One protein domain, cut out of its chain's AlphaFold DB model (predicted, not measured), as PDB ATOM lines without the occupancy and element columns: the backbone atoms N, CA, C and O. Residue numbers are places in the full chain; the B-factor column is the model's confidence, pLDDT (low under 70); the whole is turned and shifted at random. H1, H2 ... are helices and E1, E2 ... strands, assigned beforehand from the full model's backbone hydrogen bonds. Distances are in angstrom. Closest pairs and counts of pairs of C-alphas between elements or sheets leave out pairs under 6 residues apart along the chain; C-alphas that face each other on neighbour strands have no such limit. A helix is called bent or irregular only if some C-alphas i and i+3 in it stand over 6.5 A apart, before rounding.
ATOM      1  N   THR A 471     203.717 251.418 158.557       86.00
ATOM      2  CA  THR A 471     203.360 252.374 159.616       86.00
ATOM      3  C   THR A 471     204.266 252.237 160.837       86.00
ATOM      4  O   THR A 471     204.465 253.203 161.571       86.00
ATOM      5  N   SER A 472     204.846 251.052 161.036       89.88
ATOM      6  CA  SER A 472     205.786 250.757 162.110       89.88
ATOM      7  C   SER A 472     206.815 249.710 161.687       89.88
ATOM      8  O   SER A 472     206.608 248.943 160.745       89.88
ATOM      9  N   SER A 473     207.937 249.661 162.401       86.50
ATOM     10  CA  SER A 473     208.928 248.587 162.295       86.50
ATOM     11  C   SER A 473     208.578 247.347 163.132       86.50
ATOM     12  O   SER A 473     209.369 246.410 163.153       86.50
ATOM     13  N   LEU A 474     207.447 247.351 163.849       88.00
ATOM     14  CA  LEU A 474     206.973 246.237 164.678       88.00
ATOM     15  C   LEU A 474     205.628 245.712 164.159       88.00
ATOM     16  O   LEU A 474     204.700 246.495 163.949       88.00
ATOM     17  N   SER A 475     205.517 244.393 163.987       89.50
ATOM     18  CA  SER A 475     204.392 243.738 163.307       89.50
ATOM     19  C   SER A 475     203.032 244.050 163.934       89.50
ATOM     20  O   SER A 475     202.109 244.415 163.214       89.50
ATOM     21  N   PHE A 476     202.904 244.002 165.265       89.69
ATOM     22  CA  PHE A 476     201.625 244.257 165.952       89.69
ATOM     23  C   PHE A 476     201.190 245.724 165.893       89.69
ATOM     24  O   PHE A 476     200.018 246.021 165.668       89.69
ATOM     25  N   LYS A 477     202.143 246.662 165.948       92.56
ATOM     26  CA  LYS A 477     201.874 248.083 165.684       92.56
ATOM     27  C   LYS A 477     201.332 248.291 164.271       92.56
ATOM     28  O   LYS A 477     200.371 249.038 164.085       92.56
ATOM     29  N   SER A 478     201.925 247.617 163.283       92.19
ATOM     30  CA  SER A 478     201.420 247.633 161.909       92.19
ATOM     31  C   SER A 478     200.051 246.962 161.801       92.19
ATOM     32  O   SER A 478     199.179 247.497 161.127       92.19
ATOM     33  N   MET A 479     199.809 245.860 162.514       91.56
ATOM     34  CA  MET A 479     198.507 245.191 162.562       91.56
ATOM     35  C   MET A 479     197.405 246.134 163.057       91.56
ATOM     36  O   MET A 479     196.380 246.255 162.384       91.56
ATOM     37  N   ALA A 480     197.627 246.839 164.171       92.12
ATOM     38  CA  ALA A 480     196.687 247.834 164.684       92.12
ATOM     39  C   ALA A 480     196.448 248.965 163.676       92.12
ATOM     40  O   ALA A 480     195.305 249.341 163.420       92.12
ATOM     41  N   ALA A 481     197.508 249.471 163.044       91.56
ATOM     42  CA  ALA A 481     197.381 250.536 162.059       91.56
ATOM     43  C   ALA A 481     196.612 250.103 160.802       91.56
ATOM     44  O   ALA A 481     195.747 250.834 160.326       91.56
ATOM     45  N   ILE A 482     196.881 248.904 160.281       91.94
ATOM     46  CA  ILE A 482     196.234 248.381 159.072       91.94
ATOM     47  C   ILE A 482     194.751 248.090 159.331       91.94
ATOM     48  O   ILE A 482     193.909 248.396 158.488       91.94
ATOM     49  N   HIS A 483     194.412 247.515 160.488       93.44
ATOM     50  CA  HIS A 483     193.025 247.175 160.806       93.44
ATOM     51  C   HIS A 483     192.210 248.375 161.284       93.44
ATOM     52  O   HIS A 483     191.007 248.400 161.041       93.44
ATOM     53  N   CYS A 484     192.826 249.342 161.965       91.56
ATOM     54  CA  CYS A 484     192.111 250.430 162.636       91.56
ATOM     55  C   CYS A 484     192.328 251.813 162.029       91.56
ATOM     56  O   CYS A 484     191.654 252.751 162.438       91.56
ATOM     57  N   GLY A 485     193.256 251.971 161.080       87.19
ATOM     58  CA  GLY A 485     193.631 253.286 160.549       87.19
ATOM     59  C   GLY A 485     194.331 254.185 161.578       87.19
ATOM     60  O   GLY A 485     194.521 255.377 161.335       87.19
ATOM     61  N   ALA A 486     194.714 253.623 162.728       83.81
ATOM     62  CA  ALA A 486     195.351 254.346 163.815       83.81
ATOM     63  C   ALA A 486     196.866 254.446 163.592       83.81
ATOM     64  O   ALA A 486     197.529 253.445 163.325       83.81
ATOM     65  N   TRP A 487     197.436 255.643 163.732       84.56
ATOM     66  CA  TRP A 487     198.890 255.793 163.702       84.56
ATOM     67  C   TRP A 487     199.533 255.088 164.893       84.56
ATOM     68  O   TRP A 487     199.068 255.212 166.027       84.56
ATOM     69  N   SER A 488     200.622 254.365 164.630       87.94
ATOM     70  CA  SER A 488     201.376 253.687 165.678       87.94
ATOM     71  C   SER A 488     201.994 254.698 166.642       87.94
ATOM     72  O   SER A 488     202.579 255.703 166.230       87.94
ATOM     73  N   MET A 489     201.888 254.422 167.937       84.12
ATOM     74  CA  MET A 489     202.456 255.269 168.972       84.12
ATOM     75  C   MET A 489     203.988 255.213 168.923       84.12
ATOM     76  O   MET A 489     204.546 254.111 168.821       84.12
ATOM     77  N   PRO A 490     204.685 256.364 169.047       82.75
ATOM     78  CA  PRO A 490     206.145 256.462 169.012       82.75
ATOM     79  C   PRO A 490     206.766 256.048 170.357       82.75
ATOM     80  O   PRO A 490     207.550 256.778 170.961       82.75
ATOM     81  N   VAL A 491     206.368 254.879 170.844       78.75
ATOM     82  CA  VAL A 491     206.814 254.258 172.090       78.75
ATOM     83  C   VAL A 491     207.256 252.830 171.795       78.75
ATOM     84  O   VAL A 491     206.810 252.218 170.820       78.75
ATOM     85  N   ASP A 492     208.166 252.324 172.620       73.94
ATOM     86  CA  ASP A 492     208.621 250.940 172.549       73.94
ATOM     87  C   ASP A 492     207.476 249.960 172.836       73.94
ATOM     88  O   ASP A 492     206.615 250.244 173.663       73.94
ATOM     89  N   GLY A 493     207.500 248.802 172.168       79.00
ATOM     90  CA  GLY A 493     206.506 247.741 172.360       79.00
ATOM     91  C   GLY A 493     205.098 248.121 171.894       79.00
ATOM     92  O   GLY A 493     204.825 249.251 171.482       79.00
ATOM     93  N   PHE A 494     204.184 247.163 171.927       87.06
ATOM     94  CA  PHE A 494     202.822 247.312 171.424       87.06
ATOM     95  C   PHE A 494     201.881 247.930 172.468       87.06
ATOM     96  O   PHE A 494     200.885 247.346 172.890       87.06
ATOM     97  N   GLU A 495     202.195 249.154 172.895       85.50
ATOM     98  CA  GLU A 495     201.395 249.930 173.857       85.50
ATOM     99  C   GLU A 495     199.967 250.225 173.375       85.50
ATOM    100  O   GLU A 495     199.086 250.516 174.180       85.50
ATOM    101  N   GLU A 496     199.699 250.117 172.071       87.56
ATOM    102  CA  GLU A 496     198.355 250.229 171.504       87.56
ATOM    103  C   GLU A 496     197.383 249.222 172.136       87.56
ATOM    104  O   GLU A 496     196.210 249.552 172.302       87.56
ATOM    105  N   SER A 497     197.876 248.059 172.579       87.12
ATOM    106  CA  SER A 497     197.104 247.049 173.318       87.12
ATOM    107  C   SER A 497     196.510 247.555 174.641       87.12
ATOM    108  O   SER A 497     195.442 247.102 175.065       87.12
ATOM    109  N   GLU A 498     197.153 248.526 175.297       83.12
ATOM    110  CA  GLU A 498     196.718 249.067 176.593       83.12
ATOM    111  C   GLU A 498     195.686 250.193 176.445       83.12
ATOM    112  O   GLU A 498     195.050 250.596 177.420       83.12
ATOM    113  N   THR A 499     195.476 250.679 175.224       78.38
ATOM    114  CA  THR A 499     194.552 251.776 174.917       78.38
ATOM    115  C   THR A 499     193.430 251.310 173.997       78.38
ATOM    116  O   THR A 499     193.474 250.206 173.458       78.38
ATOM    117  N   ASP A 500     192.401 252.136 173.832       78.69
ATOM    118  CA  ASP A 500     191.420 251.931 172.771       78.69
ATOM    119  C   ASP A 500     191.882 252.668 171.512       78.69
ATOM    120  O   ASP A 500     192.334 253.817 171.580       78.69
ATOM    121  N   ALA A 501     191.736 252.026 170.350       84.12
ATOM    122  CA  ALA A 501     191.968 252.692 169.077       84.12
ATOM    123  C   ALA A 501     191.007 253.884 168.936       84.12
ATOM    124  O   ALA A 501     189.799 253.770 169.145       84.12
ATOM    125  N   TYR A 502     191.541 255.044 168.553       81.00
ATOM    126  CA  TYR A 502     190.743 256.266 168.419       81.00
ATOM    127  C   TYR A 502     189.825 256.276 167.180       81.00
ATOM    128  O   TYR A 502     189.025 257.200 167.002       81.00
ATOM    129  N   GLN A 503     189.951 255.264 166.323       85.38
ATOM    130  CA  GLN A 503     189.115 254.980 165.163       85.38
ATOM    131  C   GLN A 503     188.627 253.533 165.239       85.38
ATOM    132  O   GLN A 503     189.327 252.663 165.756       85.38
ATOM    133  N   ALA A 504     187.430 253.284 164.708       91.50
ATOM    134  CA  ALA A 504     186.878 251.940 164.646       91.50
ATOM    135  C   ALA A 504     187.683 251.067 163.672       91.50
ATOM    136  O   ALA A 504     187.945 251.463 162.535       91.50
ATOM    137  N   CYS A 505     188.013 249.857 164.107       94.62
ATOM    138  CA  CYS A 505     188.690 248.864 163.288       94.62
ATOM    139  C   CYS A 505     187.749 248.231 162.258       94.62
ATOM    140  O   CYS A 505     186.536 248.180 162.450       94.62
ATOM    141  N   ILE A 506     188.294 247.709 161.157       95.25
ATOM    142  CA  ILE A 506     187.527 247.075 160.071       95.25
ATOM    143  C   ILE A 506     186.497 246.046 160.594       95.25
ATOM    144  O   ILE A 506     185.339 246.123 160.174       95.25
ATOM    145  N   PRO A 507     186.828 245.135 161.538       95.44
ATOM    146  CA  PRO A 507     185.846 244.201 162.098       95.44
ATOM    147  C   PRO A 507     184.683 244.898 162.817       95.44
ATOM    148  O   PRO A 507     183.524 244.521 162.653       95.44
ATOM    149  N   GLN A 508     184.975 245.970 163.555       94.94
ATOM    150  CA  GLN A 508     183.974 246.788 164.240       94.94
ATOM    151  C   GLN A 508     183.070 247.531 163.243       94.94
ATOM    152  O   GLN A 508     181.860 247.625 163.456       94.94
ATOM    153  N   VAL A 509     183.619 248.011 162.121       94.62
ATOM    154  CA  VAL A 509     182.840 248.618 161.025       94.62
ATOM    155  C   VAL A 509     181.906 247.589 160.379       94.62
ATOM    156  O   VAL A 509     180.745 247.890 160.106       94.62
ATOM    157  N   PHE A 510     182.364 246.353 160.171       93.38
ATOM    158  CA  PHE A 510     181.495 245.285 159.677       93.38
ATOM    159  C   PHE A 510     180.387 244.925 160.670       93.38
ATOM    160  O   PHE A 510     179.246 244.727 160.250       93.38
ATOM    161  N   ASN A 511     180.677 244.934 161.972       92.44
ATOM    162  CA  ASN A 511     179.654 244.774 163.002       92.44
ATOM    163  C   ASN A 511     178.636 245.935 162.986       92.44
ATOM    164  O   ASN A 511     177.435 245.705 163.081       92.44
ATOM    165  N   LEU A 512     179.070 247.181 162.762       93.75
ATOM    166  CA  LEU A 512     178.146 248.301 162.541       93.75
ATOM    167  C   LEU A 512     177.207 248.034 161.358       93.75
ATOM    168  O   LEU A 512     175.998 248.219 161.479       93.75
ATOM    169  N   PHE A 513     177.734 247.572 160.222       91.88
ATOM    170  CA  PHE A 513     176.895 247.235 159.068       91.88
ATOM    171  C   PHE A 513     175.910 246.113 159.378       91.88
ATOM    172  O   PHE A 513     174.777 246.162 158.908       91.88
ATOM    173  N   ASN A 514     176.316 245.136 160.181       90.94
ATOM    174  CA  ASN A 514     175.444 244.061 160.639       90.94
ATOM    175  C   ASN A 514     174.261 244.588 161.457       90.94
ATOM    176  O   ASN A 514     173.123 244.203 161.199       90.94
ATOM    177  N   LYS A 515     174.509 245.530 162.376       89.56
ATOM    178  CA  LYS A 515     173.473 246.180 163.199       89.56
ATOM    179  C   LYS A 515     172.487 247.028 162.392       89.56
ATOM    180  O   LYS A 515     171.361 247.233 162.835       89.56
ATOM    181  N   LEU A 516     172.906 247.528 161.229       89.00
ATOM    182  CA  LEU A 516     172.059 248.303 160.317       89.00
ATOM    183  C   LEU A 516     171.244 247.431 159.352       89.00
ATOM    184  O   LEU A 516     170.352 247.943 158.675       89.00
ATOM    185  N   LYS A 517     171.549 246.132 159.259       87.56
ATOM    186  CA  LYS A 517     170.843 245.177 158.402       87.56
ATOM    187  C   LYS A 517     169.742 244.465 159.183       87.56
ATOM    188  O   LYS A 517     169.915 244.111 160.346       87.56
ATOM    189  N   ASP A 518     168.635 244.178 158.502       77.00
ATOM    190  CA  ASP A 518     167.619 243.268 159.027       77.00
ATOM    191  C   ASP A 518     168.191 241.846 159.148       77.00
ATOM    192  O   ASP A 518     168.872 241.357 158.243       77.00
ATOM    193  N   ASP A 519     167.843 241.136 160.222       68.19
ATOM    194  CA  ASP A 519     168.200 239.725 160.394       68.19
ATOM    195  C   ASP A 519     167.298 238.823 159.530       68.19
ATOM    196  O   ASP A 519     166.350 238.180 159.992       68.19
ATOM    197  N   LYS A 520     167.529 238.849 158.211       68.50
ATOM    198  CA  LYS A 520     166.793 238.060 157.218       68.50
ATOM    199  C   LYS A 520     167.750 237.188 156.420       68.50
ATOM    200  O   LYS A 520     168.758 237.643 155.886       68.50
ATOM    201  N   LYS A 521     167.383 235.914 156.251       67.75
ATOM    202  CA  LYS A 521     168.069 235.016 155.315       67.75
ATOM    203  C   LYS A 521     167.799 235.473 153.884       67.75
ATOM    204  O   LYS A 521     166.763 235.142 153.312       67.75
ATOM    205  N   SER A 522     168.751 236.202 153.313       69.62
ATOM    206  CA  SER A 522     168.692 236.670 151.933       69.62
ATOM    207  C   SER A 522     169.665 235.938 151.017       69.62
ATOM    208  O   SER A 522     170.764 235.528 151.409       69.62
ATOM    209  N   LYS A 523     169.250 235.788 149.756       72.88
ATOM    210  CA  LYS A 523     170.138 235.373 148.664       72.88
ATOM    211  C   LYS A 523     170.997 236.534 148.158       72.88
ATOM    212  O   LYS A 523     171.995 236.268 147.493       72.88
ATOM    213  N   ASP A 524     170.617 237.777 148.452       78.62
ATOM    214  CA  ASP A 524     171.424 238.942 148.118       78.62
ATOM    215  C   ASP A 524     172.599 239.059 149.094       78.62
ATOM    216  O   ASP A 524     172.418 239.112 150.310       78.62
ATOM    217  N   SER A 525     173.818 239.101 148.556       76.56
ATOM    218  CA  SER A 525     175.041 239.280 149.338       76.56
ATOM    219  C   SER A 525     175.078 240.609 150.090       76.56
ATOM    220  O   SER A 525     175.747 240.697 151.112       76.56
ATOM    221  N   LEU A 526     174.371 241.639 149.612       79.50
ATOM    222  CA  LEU A 526     174.327 242.942 150.283       79.50
ATOM    223  C   LEU A 526     173.530 242.899 151.594       79.50
ATOM    224  O   LEU A 526     173.860 243.620 152.535       79.50
ATOM    225  N   GLU A 527     172.535 242.017 151.682       82.38
ATOM    226  CA  GLU A 527     171.700 241.809 152.872       82.38
ATOM    227  C   GLU A 527     172.308 240.779 153.841       82.38
ATOM    228  O   GLU A 527     171.878 240.672 154.986       82.38
ATOM    229  N   GLN A 528     173.329 240.028 153.413       84.06
ATOM    230  CA  GLN A 528     174.017 239.055 154.262       84.06
ATOM    231  C   GLN A 528     174.862 239.744 155.337       84.06
ATOM    232  O   GLN A 528     175.479 240.784 155.103       84.06
ATOM    233  N   GLN A 529     174.895 239.133 156.519       87.31
ATOM    234  CA  GLN A 529     175.736 239.550 157.636       87.31
ATOM    235  C   GLN A 529     177.221 239.285 157.325       87.31
ATOM    236  O   GLN A 529     177.566 238.335 156.616       87.31
ATOM    237  N   TRP A 530     178.095 240.134 157.853       90.12
ATOM    238  CA  TRP A 530     179.547 239.997 157.804       90.12
ATOM    239  C   TRP A 530     180.046 239.165 158.987       90.12
ATOM    240  O   TRP A 530     179.615 239.387 160.114       90.12
ATOM    241  N   TYR A 531     180.991 238.257 158.744       91.31
ATOM    242  CA  TYR A 531     181.572 237.400 159.782       91.31
ATOM    243  C   TYR A 531     183.092 237.599 159.808       91.31
ATOM    244  O   TYR A 531     183.802 236.970 159.011       91.31
ATOM    245  N   PRO A 532     183.600 238.527 160.638       93.38
ATOM    246  CA  PRO A 532     185.025 238.806 160.718       93.38
ATOM    247  C   PRO A 532     185.756 237.693 161.486       93.38
ATOM    248  O   PRO A 532     185.331 237.285 162.566       93.38
ATOM    249  N   ALA A 533     186.886 237.240 160.943       95.00
ATOM    250  CA  ALA A 533     187.763 236.265 161.582       95.00
ATOM    251  C   ALA A 533     189.239 236.633 161.411       95.00
ATOM    252  O   ALA A 533     189.614 237.233 160.403       95.00
ATOM    253  N   PHE A 534     190.049 236.228 162.385       96.25
ATOM    254  CA  PHE A 534     191.487 236.448 162.446       96.25
ATOM    255  C   PHE A 534     192.223 235.112 162.585       96.25
ATOM    256  O   PHE A 534     191.818 234.249 163.365       96.25
ATOM    257  N   PHE A 535     193.296 234.937 161.815       96.31
ATOM    258  CA  PHE A 535     194.069 233.696 161.760       96.31
ATOM    259  C   PHE A 535     195.559 234.017 161.835       96.31
ATOM    260  O   PHE A 535     196.074 234.774 161.013       96.31
ATOM    261  N   GLN A 536     196.248 233.405 162.790       95.19
ATOM    262  CA  GLN A 536     197.670 233.576 163.048       95.19
ATOM    263  C   GLN A 536     198.244 232.266 163.605       95.19
ATOM    264  O   GLN A 536     197.667 231.647 164.490       95.19
ATOM    265  N   SER A 537     199.389 231.804 163.096       93.81
ATOM    266  CA  SER A 537     199.963 230.509 163.505       93.81
ATOM    267  C   SER A 537     200.880 230.592 164.730       93.81
ATOM    268  O   SER A 537     201.485 229.591 165.120       93.81
ATOM    269  N   ILE A 538     200.991 231.776 165.332       91.06
ATOM    270  CA  ILE A 538     201.863 232.077 166.470       91.06
ATOM    271  C   ILE A 538     201.069 232.519 167.703       91.06
ATOM    272  O   ILE A 538     199.864 232.767 167.621       91.06
ATOM    273  N   THR A 539     201.744 232.562 168.852       87.88
ATOM    274  CA  THR A 539     201.179 233.061 170.114       87.88
ATOM    275  C   THR A 539     200.772 234.530 170.003       87.88
ATOM    276  O   THR A 539     201.488 235.339 169.417       87.88
ATOM    277  N   ASP A 540     199.615 234.846 170.569       88.88
ATOM    278  CA  ASP A 540     199.060 236.182 170.799       88.88
ATOM    279  C   ASP A 540     199.479 236.759 172.165       88.88
ATOM    280  O   ASP A 540     199.325 237.948 172.415       88.88
ATOM    281  N   GLY A 541     200.098 235.972 173.049       83.06
ATOM    282  CA  GLY A 541     200.633 236.496 174.313       83.06
ATOM    283  C   GLY A 541     201.846 237.420 174.126       83.06
ATOM    284  O   GLY A 541     202.176 238.232 174.997       83.06
ATOM    285  N   TYR A 542     202.531 237.330 172.981       79.19
ATOM    286  CA  TYR A 542     203.703 238.156 172.721       79.19
ATOM    287  C   TYR A 542     203.318 239.629 172.549       79.19
ATOM    288  O   TYR A 542     202.421 239.974 171.788       79.19
ATOM    289  N   ASP A 543     204.037 240.497 173.268       78.88
ATOM    290  CA  ASP A 543     203.813 241.948 173.289       78.88
ATOM    291  C   ASP A 543     202.348 242.338 173.575       78.88
ATOM    292  O   ASP A 543     201.886 243.396 173.167       78.88
ATOM    293  N   ARG A 544     201.630 241.487 174.329       87.44
ATOM    294  CA  ARG A 544     200.249 241.722 174.783       87.44
ATOM    295  C   ARG A 544     199.243 241.861 173.631       87.44
ATOM    296  O   ARG A 544     198.293 242.641 173.732       87.44
ATOM    297  N   GLN A 545     199.457 241.150 172.518       89.81
ATOM    298  CA  GLN A 545     198.501 241.135 171.409       89.81
ATOM    299  C   GLN A 545     197.133 240.595 171.861       89.81
ATOM    300  O   GLN A 545     196.121 241.165 171.469       89.81
ATOM    301  N   ASP A 546     197.089 239.591 172.735       89.19
ATOM    302  CA  ASP A 546     195.880 239.031 173.350       89.19
ATOM    303  C   ASP A 546     194.923 240.115 173.885       89.19
ATOM    304  O   ASP A 546     193.728 240.117 173.586       89.19
ATOM    305  N   LYS A 547     195.457 241.125 174.583       90.06
ATOM    306  CA  LYS A 547     194.671 242.271 175.070       90.06
ATOM    307  C   LYS A 547     194.074 243.128 173.954       90.06
ATOM    308  O   LYS A 547     193.054 243.788 174.162       90.06
ATOM    309  N   PHE A 548     194.757 243.221 172.818       91.00
ATOM    310  CA  PHE A 548     194.283 243.967 171.657       91.00
ATOM    311  C   PHE A 548     193.259 243.162 170.853       91.00
ATOM    312  O   PHE A 548     192.261 243.728 170.403       91.00
ATOM    313  N   ASP A 549     193.466 241.852 170.733       92.50
ATOM    314  CA  ASP A 549     192.562 240.907 170.078       92.50
ATOM    315  C   ASP A 549     191.158 240.945 170.712       92.50
ATOM    316  O   ASP A 549     190.156 240.995 169.993       92.50
ATOM    317  N   ASP A 550     191.074 241.094 172.040       90.06
ATOM    318  CA  ASP A 550     189.815 241.294 172.779       90.06
ATOM    319  C   ASP A 550     189.046 242.573 172.382       90.06
ATOM    320  O   ASP A 550     187.834 242.682 172.597       90.06
ATOM    321  N   LYS A 551     189.734 243.572 171.817       89.00
ATOM    322  CA  LYS A 551     189.179 244.908 171.538       89.00
ATOM    323  C   LYS A 551     188.962 245.166 170.053       89.00
ATOM    324  O   LYS A 551     188.046 245.907 169.696       89.00
ATOM    325  N   ILE A 552     189.775 244.576 169.178       91.69
ATOM    326  CA  ILE A 552     189.816 244.877 167.736       91.69
ATOM    327  C   ILE A 552     188.528 244.471 166.987       91.69
ATOM    328  O   ILE A 552     188.249 244.977 165.898       91.69
ATOM    329  N   GLY A 553     187.708 243.598 167.586       92.19
ATOM    330  CA  GLY A 553     186.361 243.255 167.116       92.19
ATOM    331  C   GLY A 553     186.259 242.002 166.243       92.19
ATOM    332  O   GLY A 553     185.248 241.830 165.562       92.19
ATOM    333  N   PHE A 554     187.278 241.139 166.226       93.94
ATOM    334  CA  PHE A 554     187.174 239.809 165.621       93.94
ATOM    335  C   PHE A 554     186.462 238.842 166.575       93.94
ATOM    336  O   PHE A 554     186.873 238.686 167.717       93.94
ATOM    337  N   GLU A 555     185.411 238.164 166.109       87.94
ATOM    338  CA  GLU A 555     184.671 237.188 166.934       87.94
ATOM    339  C   GLU A 555     185.274 235.780 166.857       87.94
ATOM    340  O   GLU A 555     185.138 234.974 167.777       87.94
ATOM    341  N   HIS A 556     185.936 235.466 165.742       92.50
ATOM    342  CA  HIS A 556     186.579 234.182 165.517       92.50
ATOM    343  C   HIS A 556     188.081 234.378 165.359       92.50
ATOM    344  O   HIS A 556     188.541 234.819 164.309       92.50
ATOM    345  N   ILE A 557     188.838 234.022 166.391       95.19
ATOM    346  CA  ILE A 557     190.294 234.154 166.417       95.19
ATOM    347  C   ILE A 557     190.908 232.753 166.470       95.19
ATOM    348  O   ILE A 557     190.449 231.884 167.217       95.19
ATOM    349  N   VAL A 558     191.892 232.503 165.611       95.44
ATOM    350  CA  VAL A 558     192.713 231.291 165.598       95.44
ATOM    351  C   VAL A 558     194.160 231.713 165.784       95.44
ATOM    352  O   VAL A 558     194.761 232.253 164.860       95.44
ATOM    353  N   THR A 559     194.692 231.465 166.977       94.75
ATOM    354  CA  THR A 559     196.091 231.692 167.371       94.75
ATOM    355  C   THR A 559     196.710 230.375 167.838       94.75
ATOM    356  O   THR A 559     196.040 229.334 167.838       94.75
ATOM    357  N   ARG A 560     197.989 230.382 168.238       91.12
ATOM    358  CA  ARG A 560     198.697 229.171 168.693       91.12
ATOM    359  C   ARG A 560     197.897 228.339 169.702       91.12
ATOM    360  O   ARG A 560     197.800 227.130 169.512       91.12
ATOM    361  N   GLY A 561     197.315 228.965 170.729       88.25
ATOM    362  CA  GLY A 561     196.567 228.246 171.767       88.25
ATOM    363  C   GLY A 561     195.401 227.442 171.188       88.25
ATOM    364  O   GLY A 561     195.261 226.253 171.459       88.25
ATOM    365  N   ARG A 562     194.632 228.050 170.279       90.62
ATOM    366  CA  ARG A 562     193.520 227.366 169.612       90.62
ATOM    367  C   ARG A 562     193.979 226.246 168.679       90.62
ATOM    368  O   ARG A 562     193.318 225.217 168.606       90.62
ATOM    369  N   LEU A 563     195.098 226.424 167.978       92.12
ATOM    370  CA  LEU A 563     195.672 225.368 167.137       92.12
ATOM    371  C   LEU A 563     196.102 224.153 167.974       92.12
ATOM    372  O   LEU A 563     195.918 223.017 167.546       92.12
ATOM    373  N   GLU A 564     196.645 224.383 169.172       89.75
ATOM    374  CA  GLU A 564     197.001 223.314 170.110       89.75
ATOM    375  C   GLU A 564     195.764 222.580 170.653       89.75
ATOM    376  O   GLU A 564     195.792 221.349 170.748       89.75
ATOM    377  N   ASP A 565     194.688 223.314 170.957       89.00
ATOM    378  CA  ASP A 565     193.421 222.765 171.459       89.00
ATOM    379  C   ASP A 565     192.649 221.971 170.392       89.00
ATOM    380  O   ASP A 565     192.095 220.906 170.679       89.00
ATOM    381  N   ASP A 566     192.630 222.464 169.152       88.50
ATOM    382  CA  ASP A 566     191.918 221.845 168.028       88.50
ATOM    383  C   ASP A 566     192.681 220.644 167.425       88.50
ATOM    384  O   ASP A 566     192.138 219.903 166.593       88.50
ATOM    385  N   ARG A 567     193.932 220.417 167.849       84.94
ATOM    386  CA  ARG A 567     194.797 219.330 167.375       84.94
ATOM    387  C   ARG A 567     194.150 217.967 167.600       84.94
ATOM    388  O   ARG A 567     193.749 217.602 168.708       84.94
ATOM    389  N   LYS A 568     194.110 217.140 166.555       79.25
ATOM    390  CA  LYS A 568     193.556 215.785 166.660       79.25
ATOM    391  C   LYS A 568     194.460 214.893 167.509       79.25
ATOM    392  O   LYS A 568     195.683 215.018 167.512       79.25
ATOM    393  N   ASN A 569     193.864 213.917 168.196       72.62
ATOM    394  CA  ASN A 569     194.626 212.923 168.953       72.62
ATOM    395  C   ASN A 569     195.670 212.231 168.056       72.62
ATOM    396  O   ASN A 569     195.309 211.522 167.119       72.62
ATOM    397  N   GLY A 570     196.953 212.419 168.377       66.75
ATOM    398  CA  GLY A 570     198.085 211.846 167.638       66.75
ATOM    399  C   GLY A 570     198.610 212.695 166.473       66.75
ATOM    400  O   GLY A 570     199.589 212.295 165.854       66.75
ATOM    401  N   GLU A 571     198.004 213.847 166.182       81.56
ATOM    402  CA  GLU A 571     198.557 214.838 165.254       81.56
ATOM    403  C   GLU A 571     199.718 215.569 165.932       81.56
ATOM    404  O   GLU A 571     199.577 216.026 167.062       81.56
ATOM    405  N   GLU A 572     200.877 215.651 165.287       80.19
ATOM    406  CA  GLU A 572     202.025 216.416 165.778       80.19
ATOM    407  C   GLU A 572     202.121 217.699 164.953       80.19
ATOM    408  O   GLU A 572     202.217 217.644 163.727       80.19
ATOM    409  N   LEU A 573     202.029 218.852 165.619       85.69
ATOM    410  CA  LEU A 573     202.188 220.148 164.968       85.69
ATOM    411  C   LEU A 573     203.678 220.488 164.928       85.69
ATOM    412  O   LEU A 573     204.334 220.525 165.968       85.69
ATOM    413  N   GLU A 574     204.211 220.722 163.731       88.50
ATOM    414  CA  GLU A 574     205.609 221.114 163.546       88.50
ATOM    415  C   GLU A 574     205.835 222.521 164.111       88.50
ATOM    416  O   GLU A 574     205.247 223.485 163.629       88.50
ATOM    417  N   GLU A 575     206.693 222.668 165.118       85.50
ATOM    418  CA  GLU A 575     207.107 223.980 165.620       85.50
ATOM    419  C   GLU A 575     208.260 224.530 164.772       85.50
ATOM    420  O   GLU A 575     209.348 223.956 164.739       85.50
ATOM    421  N   ILE A 576     208.047 225.669 164.105       82.06
ATOM    422  CA  ILE A 576     209.100 226.330 163.304       82.06
ATOM    423  C   ILE A 576     210.043 227.162 164.166       82.06
ATOM    424  O   ILE A 576     211.209 227.360 163.826       82.06
ATOM    425  N   ASN A 577     209.525 227.697 165.266       72.75
ATOM    426  CA  ASN A 577     210.259 228.492 166.232       72.75
ATOM    427  C   ASN A 577     209.466 228.554 167.545       72.75
ATOM    428  O   ASN A 577     208.383 227.989 167.686       72.75
ATOM    429  N   TYR A 578     210.003 229.298 168.506       66.12
ATOM    430  CA  TYR A 578     209.375 229.481 169.810       66.12
ATOM    431  C   TYR A 578     208.043 230.248 169.767       66.12
ATOM    432  O   TYR A 578     207.295 230.198 170.738       66.12
ATOM    433  N   PHE A 579     207.734 230.958 168.679       75.50
ATOM    434  CA  PHE A 579     206.486 231.702 168.539       75.50
ATOM    435  C   PHE A 579     205.316 230.811 168.109       75.50
ATOM    436  O   PHE A 579     204.189 231.081 168.518       75.50
ATOM    437  N   GLY A 580     205.533 229.746 167.326       85.50
ATOM    438  CA  GLY A 580     204.421 228.935 166.820       85.50
ATOM    439  C   GLY A 580     204.745 227.964 165.689       85.50
ATOM    440  O   GLY A 580     205.836 227.400 165.598       85.50
ATOM    441  N   PHE A 581     203.742 227.769 164.837       91.81
ATOM    442  CA  PHE A 581     203.693 226.764 163.778       91.81
ATOM    443  C   PHE A 581     203.840 227.404 162.381       91.81
ATOM    444  O   PHE A 581     203.636 228.616 162.235       91.81
ATOM    445  N   PRO A 582     204.161 226.622 161.331       92.25
ATOM    446  CA  PRO A 582     204.101 227.083 159.951       92.25
ATOM    447  C   PRO A 582     202.731 227.672 159.603       92.25
ATOM    448  O   PRO A 582     201.695 227.173 160.043       92.25
ATOM    449  N   GLU A 583     202.702 228.681 158.732       90.75
ATOM    450  CA  GLU A 583     201.450 229.278 158.238       90.75
ATOM    451  C   GLU A 583     200.543 228.252 157.534       90.75
ATOM    452  O   GLU A 583     199.320 228.380 157.550       90.75
ATOM    453  N   THR A 584     201.121 227.194 156.953       90.94
ATOM    454  CA  THR A 584     200.374 226.107 156.299       90.94
ATOM    455  C   THR A 584     199.419 225.384 157.249       90.94
ATOM    456  O   THR A 584     198.403 224.862 156.787       90.94
ATOM    457  N   THR A 585     199.681 225.415 158.558       91.69
ATOM    458  CA  THR A 585     198.800 224.869 159.602       91.69
ATOM    459  C   THR A 585     197.446 225.586 159.643       91.69
ATOM    460  O   THR A 585     196.427 224.967 159.938       91.69
ATOM    461  N   LEU A 586     197.383 226.866 159.259       93.69
ATOM    462  CA  LEU A 586     196.131 227.635 159.251       93.69
ATOM    463  C   LEU A 586     195.162 227.199 158.150       93.69
ATOM    464  O   LEU A 586     193.966 227.470 158.249       93.69
ATOM    465  N   LYS A 587     195.647 226.525 157.100       91.88
ATOM    466  CA  LYS A 587     194.849 226.213 155.907       91.88
ATOM    467  C   LYS A 587     193.562 225.461 156.246       91.88
ATOM    468  O   LYS A 587     192.499 225.858 155.777       91.88
ATOM    469  N   GLY A 588     193.654 224.416 157.071       90.44
ATOM    470  CA  GLY A 588     192.487 223.624 157.474       90.44
ATOM    471  C   GLY A 588     191.457 224.462 158.234       90.44
ATOM    472  O   GLY A 588     190.276 224.432 157.906       90.44
ATOM    473  N   HIS A 589     191.915 225.299 159.167       92.62
ATOM    474  CA  HIS A 589     191.048 226.184 159.948       92.62
ATOM    475  C   HIS A 589     190.351 227.239 159.083       92.62
ATOM    476  O   HIS A 589     189.169 227.516 159.283       92.62
ATOM    477  N   ILE A 590     191.052 227.801 158.094       93.62
ATOM    478  CA  ILE A 590     190.469 228.749 157.136       93.62
ATOM    479  C   ILE A 590     189.417 228.046 156.264       93.62
ATOM    480  O   ILE A 590     188.321 228.575 156.078       93.62
ATOM    481  N   GLU A 591     189.719 226.859 155.732       92.38
ATOM    482  CA  GLU A 591     188.783 226.081 154.906       92.38
ATOM    483  C   GLU A 591     187.518 225.695 155.686       92.38
ATOM    484  O   GLU A 591     186.403 225.883 155.182       92.38
ATOM    485  N   ASP A 592     187.682 225.230 156.924       90.44
ATOM    486  CA  ASP A 592     186.580 224.875 157.814       90.44
ATOM    487  C   ASP A 592     185.732 226.103 158.161       90.44
ATOM    488  O   ASP A 592     184.511 226.061 157.996       90.44
ATOM    489  N   TYR A 593     186.351 227.231 158.523       91.94
ATOM    490  CA  TYR A 593     185.638 228.487 158.778       91.94
ATOM    491  C   TYR A 593     184.813 228.936 157.563       91.94
ATOM    492  O   TYR A 593     183.620 229.227 157.674       91.94
ATOM    493  N   LEU A 594     185.419 228.943 156.369       90.12
ATOM    494  CA  LEU A 594     184.737 229.337 155.134       90.12
ATOM    495  C   LEU A 594     183.574 228.401 154.786       90.12
ATOM    496  O   LEU A 594     182.565 228.856 154.237       90.12
ATOM    497  N   LYS A 595     183.703 227.102 155.069       89.50
ATOM    498  CA  LYS A 595     182.621 226.130 154.890       89.50
ATOM    499  C   LYS A 595     181.493 226.375 155.891       89.50
ATOM    500  O   LYS A 595     180.333 226.435 155.489       89.50
ATOM    501  N   GLU A 596     181.820 226.574 157.163       84.75
ATOM    502  CA  GLU A 596     180.832 226.806 158.217       84.75
ATOM    503  C   GLU A 596     180.039 228.094 157.996       84.75
ATOM    504  O   GLU A 596     178.808 228.057 158.041       84.75
ATOM    505  N   VAL A 597     180.707 229.199 157.652       85.81
ATOM    506  CA  VAL A 597     180.043 230.473 157.331       85.81
ATOM    507  C   VAL A 597     179.084 230.322 156.143       85.81
ATOM    508  O   VAL A 597     177.993 230.896 156.150       85.81
ATOM    509  N   LYS A 598     179.443 229.520 155.128       81.12
ATOM    510  CA  LYS A 598     178.568 229.243 153.974       81.12
ATOM    511  C   LYS A 598     177.347 228.396 154.337       81.12
ATOM    512  O   LYS A 598     176.288 228.598 153.749       81.12
ATOM    513  N   GLU A 599     177.500 227.431 155.242       77.88
ATOM    514  CA  GLU A 599     176.453 226.459 155.577       77.88
ATOM    515  C   GLU A 599     175.507 226.940 156.689       77.88
ATOM    516  O   GLU A 599     174.302 226.685 156.615       77.88
ATOM    517  N   LYS A 600     176.026 227.606 157.727       64.25
ATOM    518  CA  LYS A 600     175.323 227.792 159.011       64.25
ATOM    519  C   LYS A 600     174.979 229.243 159.366       64.25
ATOM    520  O   LYS A 600     174.081 229.440 160.182       64.25
ATOM    521  N   GLY A 601     175.605 230.250 158.751       66.25
ATOM    522  CA  GLY A 601     175.510 231.634 159.243       66.25
ATOM    523  C   GLY A 601     176.400 231.854 160.483       66.25
ATOM    524  O   GLY A 601     177.446 231.211 160.542       66.25
ATOM    525  N   PRO A 602     176.053 232.740 161.442       53.59
ATOM    526  CA  PRO A 602     176.956 233.165 162.522       53.59
ATOM    527  C   PRO A 602     177.556 232.004 163.317       53.59
ATOM    528  O   PRO A 602     176.873 231.027 163.636       53.59
ATOM    529  N   ILE A 603     178.834 232.147 163.675       54.78
ATOM    530  CA  ILE A 603     179.563 231.203 164.520       54.78
ATOM    531  C   ILE A 603     179.452 231.677 165.966       54.78
ATOM    532  O   ILE A 603     180.017 232.698 166.333       54.78
ATOM    533  N   LEU A 604     178.755 230.907 166.800       41.72
ATOM    534  CA  LEU A 604     178.958 230.970 168.245       41.72
ATOM    535  C   LEU A 604     180.207 230.144 168.586       41.72
ATOM    536  O   LEU A 604     180.348 229.029 168.066       41.72
TER     537      LEU A 604
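This is residues 471 to 604 of the 628 residues of an uncharacterized protein of Fusarium oxysporum f. sp. raphani 54005 (UniProt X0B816). A flat domain has a tiny sheet of two parallel strands, E1 and E2, near its middle, between a cluster of helices, H1, H2 and H4, on one side and the long helix H6, with the short H5, on the other. H3 extends from the end of H1 as an arm, and the long link of residues 517 to 532 leads from its far end back to E1; a second long link, residues 567 to 582, loops from H5 to H6. The printed part has 134 residues, with six named helices and two named strands in the order H1, H2, H3, E1, H4, E2, H5, H6, and the class is mostly helix. It is only just compact, close to loose, with a radius of gyration of the C-alphas of 16.6 A, and spans 45 by 45 by 19 A.

E1, residues 533 to 535, and E2, residues 556 to 558, are parallel at 3 degrees, with N 534 and O 556 within hydrogen-bond range at 2.8 A. With H4, residues 542 to 552, they form a strand-helix-strand unit, two parallel neighbour strands with a helix between them in the chain, and its crossover is right-handed. The closest C-alphas of E1 and H6, residues 583 to 600, are those of Phe 535 and Leu 586, 6.9 A apart. H5, residues 560 to 566, and H6 are near each other, with 5 pairs of C-alphas within 10 A. H4 touches H2, residues 495 to 498, the closest C-alphas being those of Ser 497 and Phe 548 at 4.5 A. H4 also touches H1, residues 475 to 484, at a shallow tilt of 10 degrees, the same way, with Phe 476 and Gln 545 closest at 7.0 A between C-alphas. H1 and H3, residues 506 to 516, touch only at their ends, and only just, with 3 pairs of C-alphas within 8 A; the closest are those of His 483 and Ile 506 at 5.5 A. H3 and H6 are apart. In H1, H3 and H5 every O i to N i+4 pair is within hydrogen-bond range, in H6 11 of 14 and in H4 3 of 7, with 5 of 8 O i to N i+3 pairs in H4; H2 is too short for an i+4 pair.

E1 begins at C-alpha 533, (187.763, 236.265, 161.582), and each strand is 6.8 A long. H6 measures 26.2 A and ends at C-alpha 600, (175.323, 227.792, 159.011); it is irregular, but only just, C-alphas 585 and 588 being 6.8 A apart. H4, 16.2 A, is irregular, with C-alphas 543 and 546 8.5 A apart. H3 is 15.5 A long, H1 14.0 A, H5 10.0 A and H2 5.5 A; H1 begins at C-alpha 475, (204.392, 243.738, 163.307).

The C-alphas farthest apart, those of Asp 492 and Lys 523, are 47.9 A apart. The printed part has no cut, and the links H3 to E1 and H5 to H6 are long. The mean pLDDT of the printed part is 85.8; residues 519 to 522, 570, 578 and 600 to 604 are under 70.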